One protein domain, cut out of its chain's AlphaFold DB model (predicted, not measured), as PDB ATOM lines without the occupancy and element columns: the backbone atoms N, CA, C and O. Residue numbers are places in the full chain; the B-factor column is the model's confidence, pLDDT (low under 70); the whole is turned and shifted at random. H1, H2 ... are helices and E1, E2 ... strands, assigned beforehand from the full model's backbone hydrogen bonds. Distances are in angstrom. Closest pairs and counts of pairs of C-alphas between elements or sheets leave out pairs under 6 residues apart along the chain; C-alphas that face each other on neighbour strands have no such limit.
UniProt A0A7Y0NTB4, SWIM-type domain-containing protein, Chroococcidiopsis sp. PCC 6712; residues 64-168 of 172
ATOM      1  N   ALA A  64      58.684 -33.186 -32.588       95.06
ATOM      2  CA  ALA A  64      58.025 -32.797 -33.820       95.06
ATOM      3  C   ALA A  64      58.045 -31.280 -34.058       95.06
ATOM      4  O   ALA A  64      57.559 -30.487 -33.255       95.06
ATOM      5  N   GLU A  65      58.508 -30.894 -35.240       96.25
ATOM      6  CA  GLU A  65      58.242 -29.599 -35.851       96.25
ATOM      7  C   GLU A  65      56.888 -29.686 -36.574       96.25
ATOM      8  O   GLU A  65      56.731 -30.469 -37.517       96.25
ATOM      9  N   ILE A  66      55.896 -28.903 -36.134       96.56
ATOM     10  CA  ILE A  66      54.543 -28.902 -36.708       96.56
ATOM     11  C   ILE A  66      54.285 -27.585 -37.440       96.56
ATOM     12  O   ILE A  66      54.423 -26.501 -36.877       96.56
ATOM     13  N   GLN A  67      53.840 -27.685 -38.689       96.00
ATOM     14  CA  GLN A  67      53.396 -26.563 -39.503       96.00
ATOM     15  C   GLN A  67      51.955 -26.790 -39.968       96.00
ATOM     16  O   GLN A  67      51.662 -27.727 -40.711       96.00
ATOM     17  N   GLU A  68      51.049 -25.901 -39.574       92.69
ATOM     18  CA  GLU A  68      49.676 -25.894 -40.080       92.69
ATOM     19  C   GLU A  68      49.646 -25.488 -41.563       92.69
ATOM     20  O   GLU A  68      50.395 -24.612 -42.008       92.69
ATOM     21  N   THR A  69      48.801 -26.147 -42.356       92.81
ATOM     22  CA  THR A  69      48.624 -25.799 -43.770       92.81
ATOM     23  C   THR A  69      47.409 -24.892 -43.968       92.81
ATOM     24  O   THR A  69      46.592 -24.710 -43.075       92.81
ATOM     25  N   LYS A  70      47.244 -24.337 -45.176       87.12
ATOM     26  CA  LYS A  70      46.032 -23.572 -45.527       87.12
ATOM     27  C   LYS A  70      44.762 -24.435 -45.557       87.12
ATOM     28  O   LYS A  70      43.666 -23.887 -45.587       87.12
ATOM     29  N   ALA A  71      44.900 -25.760 -45.624       84.12
ATOM     30  CA  ALA A  71      43.772 -26.673 -45.566       84.12
ATOM     31  C   ALA A  71      43.444 -26.977 -44.100       84.12
ATOM     32  O   ALA A  71      44.308 -27.429 -43.349       84.12
ATOM     33  N   ASN A  72      42.188 -26.748 -43.714       86.81
ATOM     34  CA  ASN A  72      41.714 -27.028 -42.362       86.81
ATOM     35  C   ASN A  72      42.005 -28.482 -41.975       86.81
ATOM     36  O   ASN A  72      41.747 -29.403 -42.757       86.81
ATOM     37  N   ASN A  73      42.492 -28.671 -40.749       91.12
ATOM     38  CA  ASN A  73      42.822 -29.969 -40.163       91.12
ATOM     39  C   ASN A  73      43.872 -30.776 -40.948       91.12
ATOM     40  O   ASN A  73      43.835 -32.012 -40.983       91.12
ATOM     41  N   VAL A  74      44.791 -30.075 -41.615       95.19
ATOM     42  CA  VAL A  74      45.935 -30.672 -42.298       95.19
ATOM     43  C   VAL A  74      47.209 -29.986 -41.823       95.19
ATOM     44  O   VAL A  74      47.361 -28.767 -41.940       95.19
ATOM     45  N   TRP A  75      48.154 -30.796 -41.356       97.31
ATOM     46  CA  TRP A  75      49.442 -30.362 -40.833       97.31
ATOM     47  C   TRP A  75      50.584 -31.047 -41.570       97.31
ATOM     48  O   TRP A  75      50.487 -32.209 -41.973       97.31
ATOM     49  N   LYS A  76      51.692 -30.327 -41.717       97.69
ATOM     50  CA  LYS A  76      52.997 -30.898 -42.030       97.69
ATOM     51  C   LYS A  76      53.739 -31.132 -40.725       97.69
ATOM     52  O   LYS A  76      53.835 -30.222 -39.909       97.69
ATOM     53  N   VAL A  77      54.237 -32.344 -40.536       97.38
ATOM     54  CA  VAL A  77      54.947 -32.759 -39.327       97.38
ATOM     55  C   VAL A  77      56.292 -33.337 -39.726       97.38
ATOM     56  O   VAL A  77      56.372 -34.136 -40.662       97.38
ATOM     57  N   LYS A  78      57.338 -32.940 -39.013       95.75
ATOM     58  CA  LYS A  78      58.708 -33.404 -39.214       95.75
ATOM     59  C   LYS A  78      59.322 -33.775 -37.869       95.75
ATOM     60  O   LYS A  78      59.221 -33.005 -36.927       95.75
ATOM     61  N   ILE A  79      59.962 -34.938 -37.789       92.44
ATOM     62  CA  ILE A  79      60.640 -35.453 -36.589       92.44
ATOM     63  C   ILE A  79      62.105 -35.727 -36.965       92.44
ATOM     64  O   ILE A  79      62.371 -36.169 -38.075       92.44
ATOM     65  N   ASN A  80      63.068 -35.418 -36.092       82.81
ATOM     66  CA  ASN A  80      64.489 -35.808 -36.213       82.81
ATOM     67  C   ASN A  80      65.151 -35.562 -37.583       82.81
ATOM     68  O   ASN A  80      65.829 -36.428 -38.127       82.81
ATOM     69  N   LYS A  81      64.989 -34.355 -38.145       78.62
ATOM     70  CA  LYS A  81      65.526 -33.960 -39.471       78.62
ATOM     71  C   LYS A  81      64.971 -34.754 -40.662       78.62
ATOM     72  O   LYS A  81      65.450 -34.560 -41.778       78.62
ATOM     73  N   GLU A  82      63.953 -35.585 -40.464       81.25
ATOM     74  CA  GLU A  82      63.288 -36.272 -41.563       81.25
ATOM     75  C   GLU A  82      62.597 -35.290 -42.524       81.25
ATOM     76  O   GLU A  82      62.509 -34.076 -42.305       81.25
ATOM     77  N   ARG A  83      62.086 -35.828 -43.633       91.00
ATOM     78  CA  ARG A  83      61.192 -35.080 -44.518       91.00
ATOM     79  C   ARG A  83      59.880 -34.743 -43.807       91.00
ATOM     80  O   ARG A  83      59.467 -35.409 -42.867       91.00
ATOM     81  N   ASN A  84      59.182 -33.741 -44.325       93.81
ATOM     82  CA  ASN A  84      57.832 -33.433 -43.869       93.81
ATOM     83  C   ASN A  84      56.851 -34.534 -44.295       93.81
ATOM     84  O   ASN A  84      56.764 -34.866 -45.481       93.81
ATOM     85  N   TYR A  85      56.054 -35.017 -43.350       96.44
ATOM     86  CA  TYR A  85      54.897 -35.870 -43.595       96.44
ATOM     87  C   TYR A  85      53.614 -35.078 -43.400       96.44
ATOM     88  O   TYR A  85      53.575 -34.105 -42.652       96.44
ATOM     89  N   THR A  86      52.555 -35.481 -44.091       97.06
ATOM     90  CA  THR A  86      51.245 -34.851 -43.937       97.06
ATOM     91  C   THR A  86      50.413 -35.671 -42.971       97.06
ATOM     92  O   THR A  86      50.258 -36.876 -43.169       97.06
ATOM     93  N   VAL A  87      49.879 -35.011 -41.948       97.12
ATOM     94  CA  VAL A  87      48.857 -35.555 -41.058       97.12
ATOM     95  C   VAL A  87      47.556 -34.826 -41.348       97.12
ATOM     96  O   VAL A  87      47.523 -33.595 -41.391       97.12
ATOM     97  N   LYS A  88      46.485 -35.582 -41.566       95.50
ATOM     98  CA  LYS A  88      45.149 -35.046 -41.815       95.50
ATOM     99  C   LYS A  88      44.157 -35.701 -40.872       95.50
ATOM    100  O   LYS A  88      44.111 -36.927 -40.789       95.50
ATOM    101  N   ILE A  89      43.348 -34.874 -40.220       93.31
ATOM    102  CA  ILE A  89      42.307 -35.311 -39.292       93.31
ATOM    103  C   ILE A  89      40.954 -34.823 -39.806       93.31
ATOM    104  O   ILE A  89      40.751 -33.639 -40.062       93.31
ATOM    105  N   VAL A  90      40.011 -35.737 -39.997       89.69
ATOM    106  CA  VAL A  90      38.642 -35.426 -40.414       89.69
ATOM    107  C   VAL A  90      37.689 -36.216 -39.533       89.69
ATOM    108  O   VAL A  90      37.488 -37.412 -39.750       89.69
ATOM    109  N   ARG A  91      37.070 -35.534 -38.561       85.56
ATOM    110  CA  ARG A  91      36.301 -36.178 -37.482       85.56
ATOM    111  C   ARG A  91      37.196 -37.191 -36.752       85.56
ATOM    112  O   ARG A  91      38.374 -36.933 -36.542       85.56
ATOM    113  N   SER A  92      36.684 -38.389 -36.484       85.00
ATOM    114  CA  SER A  92      37.430 -39.513 -35.914       85.00
ATOM    115  C   SER A  92      38.392 -40.215 -36.882       85.00
ATOM    116  O   SER A  92      39.047 -41.175 -36.479       85.00
ATOM    117  N   ASN A  93      38.489 -39.785 -38.146       88.00
ATOM    118  CA  ASN A  93      39.412 -40.379 -39.111       88.00
ATOM    119  C   ASN A  93      40.730 -39.594 -39.142       88.00
ATOM    120  O   ASN A  93      40.740 -38.388 -39.394       88.00
ATOM    121  N   ILE A  94      41.837 -40.288 -38.901       92.94
ATOM    122  CA  ILE A  94      43.185 -39.727 -38.930       92.94
ATOM    123  C   ILE A  94      43.961 -40.444 -40.022       92.94
ATOM    124  O   ILE A  94      43.883 -41.658 -40.138       92.94
ATOM    125  N   THR A  95      44.739 -39.696 -40.794       94.88
ATOM    126  CA  THR A  95      45.630 -40.247 -41.815       94.88
ATOM    127  C   THR A  95      47.004 -39.612 -41.699       94.88
ATOM    128  O   THR A  95      47.124 -38.413 -41.428       94.88
ATOM    129  N   CYS A  96      48.049 -40.404 -41.928       96.62
ATOM    130  CA  CYS A  96      49.409 -39.902 -42.069       96.62
ATOM    131  C   CYS A  96      50.084 -40.514 -43.297       96.62
ATOM    132  O   CYS A  96      49.903 -41.685 -43.618       96.62
ATOM    133  N   THR A  97      50.897 -39.720 -43.993       96.19
ATOM    134  CA  THR A  97      51.619 -40.179 -45.186       96.19
ATOM    135  C   THR A  97      52.928 -40.910 -44.873       96.19
ATOM    136  O   THR A  97      53.641 -41.273 -45.812       96.19
ATOM    137  N   CYS A  98      53.303 -41.079 -43.599       93.94
ATOM    138  CA  CYS A  98      54.536 -41.781 -43.241       93.94
ATOM    139  C   CYS A  98      54.405 -43.296 -43.440       93.94
ATOM    140  O   CYS A  98      53.311 -43.859 -43.413       93.94
ATOM    141  N   TYR A  99      55.542 -43.955 -43.662       89.56
ATOM    142  CA  TYR A  99      55.585 -45.400 -43.878       89.56
ATOM    143  C   TYR A  99      55.089 -46.174 -42.654       89.56
ATOM    144  O   TYR A  99      54.277 -47.079 -42.794       89.56
ATOM    145  N   GLU A 100      55.502 -45.753 -41.457       88.00
ATOM    146  CA  GLU A 100      55.075 -46.367 -40.199       88.00
ATOM    147  C   GLU A 100      53.548 -46.375 -40.039       88.00
ATOM    148  O   GLU A 100      52.980 -47.386 -39.646       88.00
ATOM    149  N   PHE A 101      52.866 -45.290 -40.416       91.62
ATOM    150  CA  PHE A 101      51.406 -45.232 -40.371       91.62
ATOM    151  C   PHE A 101      50.764 -46.246 -41.321       91.62
ATOM    152  O   PHE A 101      49.843 -46.948 -40.923       91.62
ATOM    153  N   LYS A 102      51.270 -46.352 -42.557       88.81
ATOM    154  CA  LYS A 102      50.769 -47.323 -43.542       88.81
ATOM    155  C   LYS A 102      50.977 -48.760 -43.075       88.81
ATOM    156  O   LYS A 102      50.058 -49.562 -43.140       88.81
ATOM    157  N   MET A 103      52.157 -49.057 -42.535       84.25
ATOM    158  CA  MET A 103      52.450 -50.364 -41.947       84.25
ATOM    159  C   MET A 103      51.516 -50.674 -40.777       84.25
ATOM    160  O   MET A 103      51.001 -51.784 -40.672       84.25
ATOM    161  N   GLN A 104      51.261 -49.696 -39.905       82.56
ATOM    162  CA  GLN A 104      50.300 -49.870 -38.824       82.56
ATOM    163  C   GLN A 104      48.879 -50.096 -39.357       82.56
ATOM    164  O   GLN A 104      48.187 -50.959 -38.841       82.56
ATOM    165  N   GLU A 105      48.452 -49.391 -40.401       83.81
ATOM    166  CA  GLU A 105      47.136 -49.572 -41.029       83.81
ATOM    167  C   GLU A 105      46.956 -50.947 -41.684       83.81
ATOM    168  O   GLU A 105      45.904 -51.568 -41.533       83.81
ATOM    169  N   GLU A 106      47.971 -51.440 -42.389       78.25
ATOM    170  CA  GLU A 106      47.911 -52.730 -43.081       78.25
ATOM    171  C   GLU A 106      47.914 -53.919 -42.110       78.25
ATOM    172  O   GLU A 106      47.402 -54.995 -42.432       78.25
ATOM    173  N   HIS A 107      48.496 -53.746 -40.922       67.06
ATOM    174  CA  HIS A 107      48.817 -54.865 -40.034       67.06
ATOM    175  C   HIS A 107      48.176 -54.789 -38.651       67.06
ATOM    176  O   HIS A 107      48.038 -55.815 -37.983       67.06
ATOM    177  N   TYR A 108      47.729 -53.610 -38.235       66.44
ATOM    178  CA  TYR A 108      47.083 -53.372 -36.954       66.44
ATOM    179  C   TYR A 108      45.739 -52.677 -37.165       66.44
ATOM    180  O   TYR A 108      45.513 -51.913 -38.095       66.44
ATOM    181  N   LYS A 109      44.808 -52.906 -36.236       68.00
ATOM    182  CA  LYS A 109      43.507 -52.212 -36.231       68.00
ATOM    183  C   LYS A 109      43.600 -50.771 -35.707       68.00
ATOM    184  O   LYS A 109      42.576 -50.103 -35.568       68.00
ATOM    185  N   HIS A 110      44.800 -50.311 -35.357       69.00
ATOM    186  CA  HIS A 110      45.053 -49.022 -34.726       69.00
ATOM    187  C   HIS A 110      46.157 -48.294 -35.490       69.00
ATOM    188  O   HIS A 110      47.207 -48.870 -35.748       69.00
ATOM    189  N   GLN A 111      45.900 -47.037 -35.848       79.56
ATOM    190  CA  GLN A 111      46.744 -46.256 -36.748       79.56
ATOM    191  C   GLN A 111      47.246 -45.011 -36.008       79.56
ATOM    192  O   GLN A 111      46.562 -43.987 -35.956       79.56
ATOM    193  N   CYS A 112      48.406 -45.095 -35.360       89.06
ATOM    194  CA  CYS A 112      48.956 -43.978 -34.597       89.06
ATOM    195  C   CYS A 112      50.487 -44.000 -34.605       89.06
ATOM    196  O   CYS A 112      51.116 -44.568 -33.720       89.06
ATOM    197  N   CYS A 113      51.093 -43.349 -35.597       94.06
ATOM    198  CA  CYS A 113      52.538 -43.114 -35.636       94.06
ATOM    199  C   CYS A 113      52.936 -41.899 -34.776       94.06
ATOM    200  O   CYS A 113      52.075 -41.132 -34.325       94.06
ATOM    201  N   SER A 114      54.239 -41.650 -34.607       94.94
ATOM    202  CA  SER A 114      54.728 -40.483 -33.851       94.94
ATOM    203  C   SER A 114      54.210 -39.146 -34.391       94.94
ATOM    204  O   SER A 114      53.913 -38.244 -33.612       94.94
ATOM    205  N   HIS A 115      54.024 -39.015 -35.709       96.56
ATOM    206  CA  HIS A 115      53.457 -37.800 -36.307       96.56
ATOM    207  C   HIS A 115      52.009 -37.560 -35.874       96.56
ATOM    208  O   HIS A 115      51.616 -36.421 -35.633       96.56
ATOM    209  N   VAL A 116      51.213 -38.628 -35.766       96.44
ATOM    210  CA  VAL A 116      49.830 -38.533 -35.290       96.44
ATOM    211  C   VAL A 116      49.814 -38.148 -33.819       96.44
ATOM    212  O   VAL A 116      49.092 -37.225 -33.459       96.44
ATOM    213  N   TYR A 117      50.648 -38.778 -32.985       96.19
ATOM    214  CA  TYR A 117      50.762 -38.401 -31.574       96.19
ATOM    215  C   TYR A 117      51.139 -36.930 -31.381       96.19
ATOM    216  O   TYR A 117      50.578 -36.277 -30.505       96.19
ATOM    217  N   ALA A 118      52.010 -36.385 -32.234       96.50
ATOM    218  CA  ALA A 118      52.379 -34.974 -32.186       96.50
ATOM    219  C   ALA A 118      51.164 -34.059 -32.419       96.50
ATOM    220  O   ALA A 118      50.958 -33.099 -31.678       96.50
ATOM    221  N   ILE A 119      50.321 -34.385 -33.410       96.62
ATOM    222  CA  ILE A 119      49.089 -33.630 -33.676       96.62
ATOM    223  C   ILE A 119      48.048 -33.836 -32.573       96.62
ATOM    224  O   ILE A 119      47.415 -32.871 -32.161       96.62
ATOM    225  N   LEU A 120      47.876 -35.055 -32.058       94.81
ATOM    226  CA  LEU A 120      46.947 -35.308 -30.952       94.81
ATOM    227  C   LEU A 120      47.317 -34.488 -29.715       94.81
ATOM    228  O   LEU A 120      46.445 -33.847 -29.131       94.81
ATOM    229  N   ASN A 121      48.605 -34.441 -29.374       94.69
ATOM    230  CA  ASN A 121      49.101 -33.641 -28.263       94.69
ATOM    231  C   ASN A 121      48.888 -32.136 -28.509       94.69
ATOM    232  O   ASN A 121      48.413 -31.431 -27.624       94.69
ATOM    233  N   LEU A 122      49.147 -31.652 -29.734       94.50
ATOM    234  CA  LEU A 122      48.850 -30.267 -30.131       94.50
ATOM    235  C   LEU A 122      47.362 -29.915 -29.950       94.50
ATOM    236  O   LEU A 122      47.035 -28.784 -29.601       94.50
ATOM    237  N   LEU A 123      46.471 -30.877 -30.186       91.88
ATOM    238  CA  LEU A 123      45.024 -30.729 -30.027       91.88
ATOM    239  C   LEU A 123      44.537 -30.965 -28.581       91.88
ATOM    240  O   LEU A 123      43.337 -30.904 -28.333       91.88
ATOM    241  N   GLY A 124      45.436 -31.222 -27.624       93.50
ATOM    242  CA  GLY A 124      45.084 -31.431 -26.214       93.50
ATOM    243  C   GLY A 124      44.569 -32.837 -25.889       93.50
ATOM    244  O   GLY A 124      43.797 -33.009 -24.944       93.50
ATOM    245  N   HIS A 125      44.969 -33.845 -26.668       92.31
ATOM    246  CA  HIS A 125      44.649 -35.252 -26.426       92.31
ATOM    247  C   HIS A 125      45.910 -36.056 -26.104       92.31
ATOM    248  O   HIS A 125      46.895 -36.021 -26.840       92.31
ATOM    249  N   ASN A 126      45.846 -36.873 -25.052       87.31
ATOM    250  CA  ASN A 126      46.968 -37.716 -24.622       87.31
ATOM    251  C   ASN A 126      46.993 -39.080 -25.325       87.31
ATOM    252  O   ASN A 126      47.973 -39.829 -25.250       87.31
ATOM    253  N   SER A 127      45.891 -39.452 -25.980       88.06
ATOM    254  CA  SER A 127      45.774 -40.724 -26.685       88.06
ATOM    255  C   SER A 127      44.787 -40.667 -27.844       88.06
ATOM    256  O   SER A 127      43.828 -39.894 -27.840       88.06
ATOM    257  N   LEU A 128      44.978 -41.574 -28.806       87.62
ATOM    258  CA  LEU A 128      44.029 -41.791 -29.897       87.62
ATOM    259  C   LEU A 128      42.632 -42.168 -29.374       87.62
ATOM    260  O   LEU A 128      41.624 -41.701 -29.895       87.62
ATOM    261  N   LYS A 129      42.565 -42.985 -28.316       87.25
ATOM    262  CA  LYS A 129      41.302 -43.388 -27.687       87.25
ATOM    263  C   LYS A 129      40.539 -42.178 -27.150       87.25
ATOM    264  O   LYS A 129      39.346 -42.055 -27.409       87.25
ATOM    265  N   GLU A 130      41.227 -41.296 -26.429       89.31
ATOM    266  CA  GLU A 130      40.641 -40.071 -25.882       89.31
ATOM    267  C   GLU A 130      40.118 -39.157 -26.995       89.31
ATOM    268  O   GLU A 130      38.999 -38.656 -26.905       89.31
ATOM    269  N   PHE A 131      40.908 -38.978 -28.056       90.06
ATOM    270  CA  PHE A 131      40.505 -38.218 -29.235       90.06
ATOM    271  C   PHE A 131      39.222 -38.776 -29.858       90.06
ATOM    272  O   PHE A 131      38.230 -38.061 -29.966       90.06
ATOM    273  N   ILE A 132      39.195 -40.075 -30.178       86.19
ATOM    274  CA  ILE A 132      38.019 -40.724 -30.776       86.19
ATOM    275  C   ILE A 132      36.795 -40.583 -29.866       86.19
ATOM    276  O   ILE A 132      35.704 -40.298 -30.354       86.19
ATOM    277  N   GLN A 133      36.955 -40.758 -28.552       85.50
ATOM    278  CA  GLN A 133      35.856 -40.619 -27.596       85.50
ATOM    279  C   GLN A 133      35.300 -39.191 -27.556       85.50
ATOM    280  O   GLN A 133      34.083 -39.021 -27.589       85.50
ATOM    281  N   LYS A 134      36.162 -38.167 -27.522       83.75
ATOM    282  CA  LYS A 134      35.737 -36.757 -27.535       83.75
ATOM    283  C   LYS A 134      35.046 -36.390 -28.850       83.75
ATOM    284  O   LYS A 134      33.953 -35.840 -28.813       83.75
ATOM    285  N   GLU A 135      35.610 -36.787 -29.987       80.50
ATOM    286  CA  GLU A 135      35.048 -36.530 -31.322       80.50
ATOM    287  C   GLU A 135      33.720 -37.252 -31.568       80.50
ATOM    288  O   GLU A 135      32.827 -36.728 -32.226       80.50
ATOM    289  N   THR A 136      33.562 -38.459 -31.020       74.94
ATOM    290  CA  THR A 136      32.300 -39.209 -31.116       74.94
ATOM    291  C   THR A 136      31.204 -38.562 -30.265       74.94
ATOM    292  O   THR A 136      30.027 -38.634 -30.613       74.94
ATOM    293  N   ASN A 137      31.589 -37.894 -29.174       67.94
ATOM    294  CA  ASN A 137      30.667 -37.283 -28.220       67.94
ATOM    295  C   ASN A 137      30.426 -35.777 -28.457       67.94
ATOM    296  O   ASN A 137      29.541 -35.210 -27.815       67.94
ATOM    297  N   GLN A 138      31.164 -35.111 -29.357       58.38
ATOM    298  CA  GLN A 138      31.063 -33.665 -29.598       58.38
ATOM    299  C   GLN A 138      30.700 -33.299 -31.048       58.38
ATOM    300  O   GLN A 138      31.218 -33.847 -32.016       58.38
ATOM    301  N   LYS A 139      29.850 -32.271 -31.203       53.75
ATOM    302  CA  LYS A 139      29.783 -31.457 -32.429       53.75
ATOM    303  C   LYS A 139      31.039 -30.572 -32.457       53.75
ATOM    304  O   LYS A 139      31.106 -29.608 -31.704       53.75
ATOM    305  N   ILE A 140      32.026 -30.919 -33.279       55.09
ATOM    306  CA  ILE A 140      33.354 -30.278 -33.325       55.09
ATOM    307  C   ILE A 140      33.239 -28.760 -33.555       55.09
ATOM    308  O   ILE A 140      32.618 -28.321 -34.529       55.09
ATOM    309  N   LEU A 141      33.872 -27.969 -32.683       48.12
ATOM    310  CA  LEU A 141      34.031 -26.525 -32.851       48.12
ATOM    311  C   LEU A 141      35.226 -26.215 -33.779       48.12
ATOM    312  O   LEU A 141      36.249 -26.897 -33.719       48.12
ATOM    313  N   PRO A 142      35.142 -25.195 -34.652       50.16
ATOM    314  CA  PRO A 142      36.240 -24.829 -35.545       50.16
ATOM    315  C   PRO A 142      37.502 -24.382 -34.780       50.16
ATOM    316  O   PRO A 142      37.413 -23.678 -33.778       50.16
ATOM    317  N   PHE A 143      38.686 -24.711 -35.317       49.44
ATOM    318  CA  PHE A 143      40.024 -24.468 -34.734       49.44
ATOM    319  C   PHE A 143      40.251 -23.050 -34.176       49.44
ATOM    320  O   PHE A 143      40.906 -22.858 -33.152       49.44
ATOM    321  N   ASN A 144      39.643 -22.041 -34.799       52.75
ATOM    322  CA  ASN A 144      39.732 -20.645 -34.365       52.75
ATOM    323  C   ASN A 144      39.103 -20.388 -32.977       52.75
ATOM    324  O   ASN A 144      39.397 -19.361 -32.363       52.75
ATOM    325  N   GLN A 145      38.243 -21.289 -32.490       52.75
ATOM    326  CA  GLN A 145      37.681 -21.261 -31.136       52.75
ATOM    327  C   GLN A 145      38.590 -21.965 -30.117       52.75
ATOM    328  O   GLN A 145      38.747 -21.447 -29.015       52.75
ATOM    329  N   LEU A 146      39.290 -23.042 -30.499       53.72
ATOM    330  CA  LEU A 146      40.231 -23.757 -29.619       53.72
ATOM    331  C   LEU A 146      41.427 -22.881 -29.194       53.72
ATOM    332  O   LEU A 146      41.871 -22.939 -28.050       53.72
ATOM    333  N   LYS A 147      41.896 -21.983 -30.076       49.38
ATOM    334  CA  LYS A 147      42.984 -21.026 -29.774       49.38
ATOM    335  C   LYS A 147      42.677 -20.030 -28.645       49.38
ATOM    336  O   LYS A 147      43.609 -19.409 -28.143       49.38
ATOM    337  N   ARG A 148      41.405 -19.814 -28.282       50.47
ATOM    338  CA  ARG A 148      41.025 -18.849 -27.231       50.47
ATOM    339  C   ARG A 148      40.973 -19.465 -25.838       50.47
ATOM    340  O   ARG A 148      41.149 -18.734 -24.874       50.47
ATOM    341  N   GLU A 149      40.755 -20.774 -25.740       47.81
ATOM    342  CA  GLU A 149      40.684 -21.480 -24.455       47.81
ATOM    343  C   GLU A 149      42.051 -21.989 -23.989       47.81
ATOM    344  O   GLU A 149      42.291 -22.074 -22.790       47.81
ATOM    345  N   TYR A 150      42.981 -22.247 -24.914       45.53
ATOM    346  CA  TYR A 150      44.337 -22.695 -24.594       45.53
ATOM    347  C   TYR A 150      45.375 -21.603 -24.888       45.53
ATOM    348  O   TYR A 150      46.160 -21.681 -25.834       45.53
ATOM    349  N   GLN A 151      45.407 -20.565 -24.050       38.22
ATOM    350  CA  GLN A 151      46.669 -19.866 -23.809       38.22
ATOM    351  C   GLN A 151      47.443 -20.692 -22.786       38.22
ATOM    352  O   GLN A 151      47.165 -20.633 -21.592       38.22
ATOM    353  N   VAL A 152      48.402 -21.487 -23.265       47.66
ATOM    354  CA  VAL A 152      49.432 -22.057 -22.391       47.66
ATOM    355  C   VAL A 152      50.088 -20.870 -21.675       47.66
ATOM    356  O   VAL A 152      50.527 -19.947 -22.373       47.66
ATOM    357  N   PRO A 153      50.131 -20.835 -20.330       45.56
ATOM    358  CA  PRO A 153      50.862 -19.797 -19.622       45.56
ATOM    359  C   PRO A 153      52.277 -19.753 -20.184       45.56
ATOM    360  O   PRO A 153      52.941 -20.787 -20.280       45.56
ATOM    361  N   LYS A 154      52.734 -18.570 -20.597       44.72
ATOM    362  CA  LYS A 154      54.160 -18.374 -20.836       44.72
ATOM    363  C   LYS A 154      54.851 -18.559 -19.491       44.72
ATOM    364  O   LYS A 154      54.821 -17.671 -18.650       44.72
ATOM    365  N   VAL A 155      55.390 -19.748 -19.268       47.22
ATOM    366  CA  VAL A 155      56.325 -20.014 -18.182       47.22
ATOM    367  C   VAL A 155      57.680 -19.530 -18.673       47.22
ATOM    368  O   VAL A 155      58.359 -20.207 -19.442       47.22
ATOM    369  N   ASP A 156      58.008 -18.296 -18.296       50.97
ATOM    370  CA  ASP A 156      59.239 -17.616 -18.700       50.97
ATOM    371  C   ASP A 156      60.480 -18.218 -18.005       50.97
ATOM    372  O   ASP A 156      61.612 -17.932 -18.401       50.97
ATOM    373  N   SER A 157      60.300 -19.106 -17.015       58.59
ATOM    374  CA  SER A 157      61.391 -19.896 -16.446       58.59
ATOM    375  C   SER A 157      60.948 -21.270 -15.925       58.59
ATOM    376  O   SER A 157      59.814 -21.475 -15.498       58.59
ATOM    377  N   ALA A 158      61.887 -22.220 -15.897       50.34
ATOM    378  CA  ALA A 158      61.678 -23.565 -15.355       50.34
ATOM    379  C   ALA A 158      61.322 -23.590 -13.850       50.34
ATOM    380  O   ALA A 158      60.866 -24.618 -13.354       50.34
ATOM    381  N   TYR A 159      61.502 -22.477 -13.128       52.94
ATOM    382  CA  TYR A 159      61.156 -22.361 -11.707       52.94
ATOM    383  C   TYR A 159      59.640 -22.299 -11.464       52.94
ATOM    384  O   TYR A 159      59.164 -22.757 -10.426       52.94
ATOM    385  N   ASP A 160      58.876 -21.803 -12.437       50.41
ATOM    386  CA  ASP A 160      57.434 -21.583 -12.291       50.41
ATOM    387  C   ASP A 160      56.626 -22.891 -12.378       50.41
ATOM    388  O   ASP A 160      55.550 -23.006 -11.789       50.41
ATOM    389  N   LEU A 161      57.169 -23.919 -13.042       54.59
ATOM    390  CA  LEU A 161      56.558 -25.255 -13.107       54.59
ATOM    391  C   LEU A 161      56.601 -25.968 -11.749       54.59
ATOM    392  O   LEU A 161      55.624 -26.598 -11.351       54.59
ATOM    393  N   VAL A 162      57.700 -25.808 -11.004       59.12
ATOM    394  CA  VAL A 162      57.885 -26.439  -9.686       59.12
ATOM    395  C   VAL A 162      56.963 -25.812  -8.636       59.12
ATOM    396  O   VAL A 162      56.450 -26.509  -7.761       59.12
ATOM    397  N   ALA A 163      56.705 -24.505  -8.733       57.38
ATOM    398  CA  ALA A 163      55.766 -23.814  -7.850       57.38
ATOM    399  C   ALA A 163      54.311 -24.253  -8.101       57.38
ATOM    400  O   ALA A 163      53.583 -24.535  -7.150       57.38
ATOM    401  N   ALA A 164      53.910 -24.392  -9.369       56.91
ATOM    402  CA  ALA A 164      52.563 -24.833  -9.729       56.91
ATOM    403  C   ALA A 164      52.268 -26.276  -9.276       56.91
ATOM    404  O   ALA A 164      51.174 -26.559  -8.785       56.91
ATOM    405  N   GLU A 165      53.243 -27.183  -9.383       58.66
ATOM    406  CA  GLU A 165      53.106 -28.563  -8.896       58.66
ATOM    407  C   GLU A 165      53.015 -28.635  -7.361       58.66
ATOM    408  O   GLU A 165      52.231 -29.421  -6.822       58.66
ATOM    409  N   ALA A 166      53.754 -27.780  -6.646       61.16
ATOM    410  CA  ALA A 166      53.715 -27.715  -5.185       61.16
ATOM    411  C   ALA A 166      52.373 -27.192  -4.640       61.16
ATOM    412  O   ALA A 166      51.904 -27.664  -3.602       61.16
ATOM    413  N   ASP A 167      51.737 -26.248  -5.336       59.25
ATOM    414  CA  ASP A 167      50.431 -25.714  -4.939       59.25
ATOM    415  C   ASP A 167      49.291 -26.711  -5.212       59.25
ATOM    416  O   ASP A 167      48.384 -26.853  -4.389       59.25
ATOM    417  N   LEU A 168      49.371 -27.485  -6.300       61.41
ATOM    418  CA  LEU A 168      48.448 -28.594  -6.581       61.41
ATOM    419  C   LEU A 168      48.534 -29.709  -5.525       61.41
ATOM    420  O   LEU A 168      47.505 -30.232  -5.095       61.41
TER     421      LEU A 168
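This is residues 64 to 168 of the 172 residues of the protein "SWIM-type domain-containing protein" of Chroococcidiopsis sp. PCC 6712 (UniProt A0A7Y0NTB4). A small, twisted sheet of four antiparallel strands has H2 packed over one face, slantwise to the strands, while the other face is bare. H1 sits off the E4 edge of this sheet, H3 meets H2, and an arm sticks out from the body with residues 151 to 168, ending in H5. The printed part has 105 residues, with four named strands and then five named helices along the chain, E1 E2 E3 E4 H1 H2 H3 H4 H5; the class is mixed, helices and strands. The sheet runs E1 E2 E3 E4. The whole is only just loose, close to compact, with a radius of gyration of the C-alphas of 15.8 A and spans of 47 by 36 by 29 A.

E1 is residues 65 to 68, beginning at C-alpha 65 at (58.242, -29.599, -35.851). E2 is residues 74 to 78, E3 is residues 85 to 90, 16.6 A long, and E4 is residues 93 to 96. H1 is residues 99 to 107 and H2 residues 114 to 122, with C-alpha 114 at (54.728, -40.483, -33.851). H3 is residues 128 to 137, 14.2 A long, and H4 is residues 143 to 149. H5, residues 159 to 168, is 15.1 A long and ends at C-alpha 168 at (48.448, -28.594, -6.581).

The strands form a meander, each the antiparallel neighbour of the one before, in three hairpins. N 67 and O 76 of E1 and E2 are 2.8 A apart, N 75 and O 87 of E2 and E3 2.9 A, and N 90 and O 93 of E3 and E4 2.8 A, each within hydrogen-bond range. H2 is on the sheet at a height of 8.2 A, over E2 and E3; the closest C-alphas of E2 and H2 are those of Val 77 and His 115, 6.1 A apart. H2 and H3 only just touch, with 3 pairs of C-alphas within 8 A, the closest those of Leu 120 and Leu 128 at 7.2 A; they run the same way at a steep tilt of 48 degrees. H1 and H3 only graze the sheet, and H1 is near H2. H4 and H5 are not on the sheet and are apart from each other. In H1, H2, H3 and H5 every O i to N i+4 pair is within hydrogen-bond range; in H4 1 of 3 is, beside 3 of 4 O i to N i+3 pairs.

The C-alphas of Glu 106 and Asp 167, the two farthest apart, are 46.8 A from each other. Residues 151 to 168, of which 159 to 168 belong to H5, stand free; the body without them spans 33 by 28 by 21 A. The printed part has no cut and no long link. The mean pLDDT of the printed part is 78.2; residues 107 to 110 and 137 to 168 are under 70.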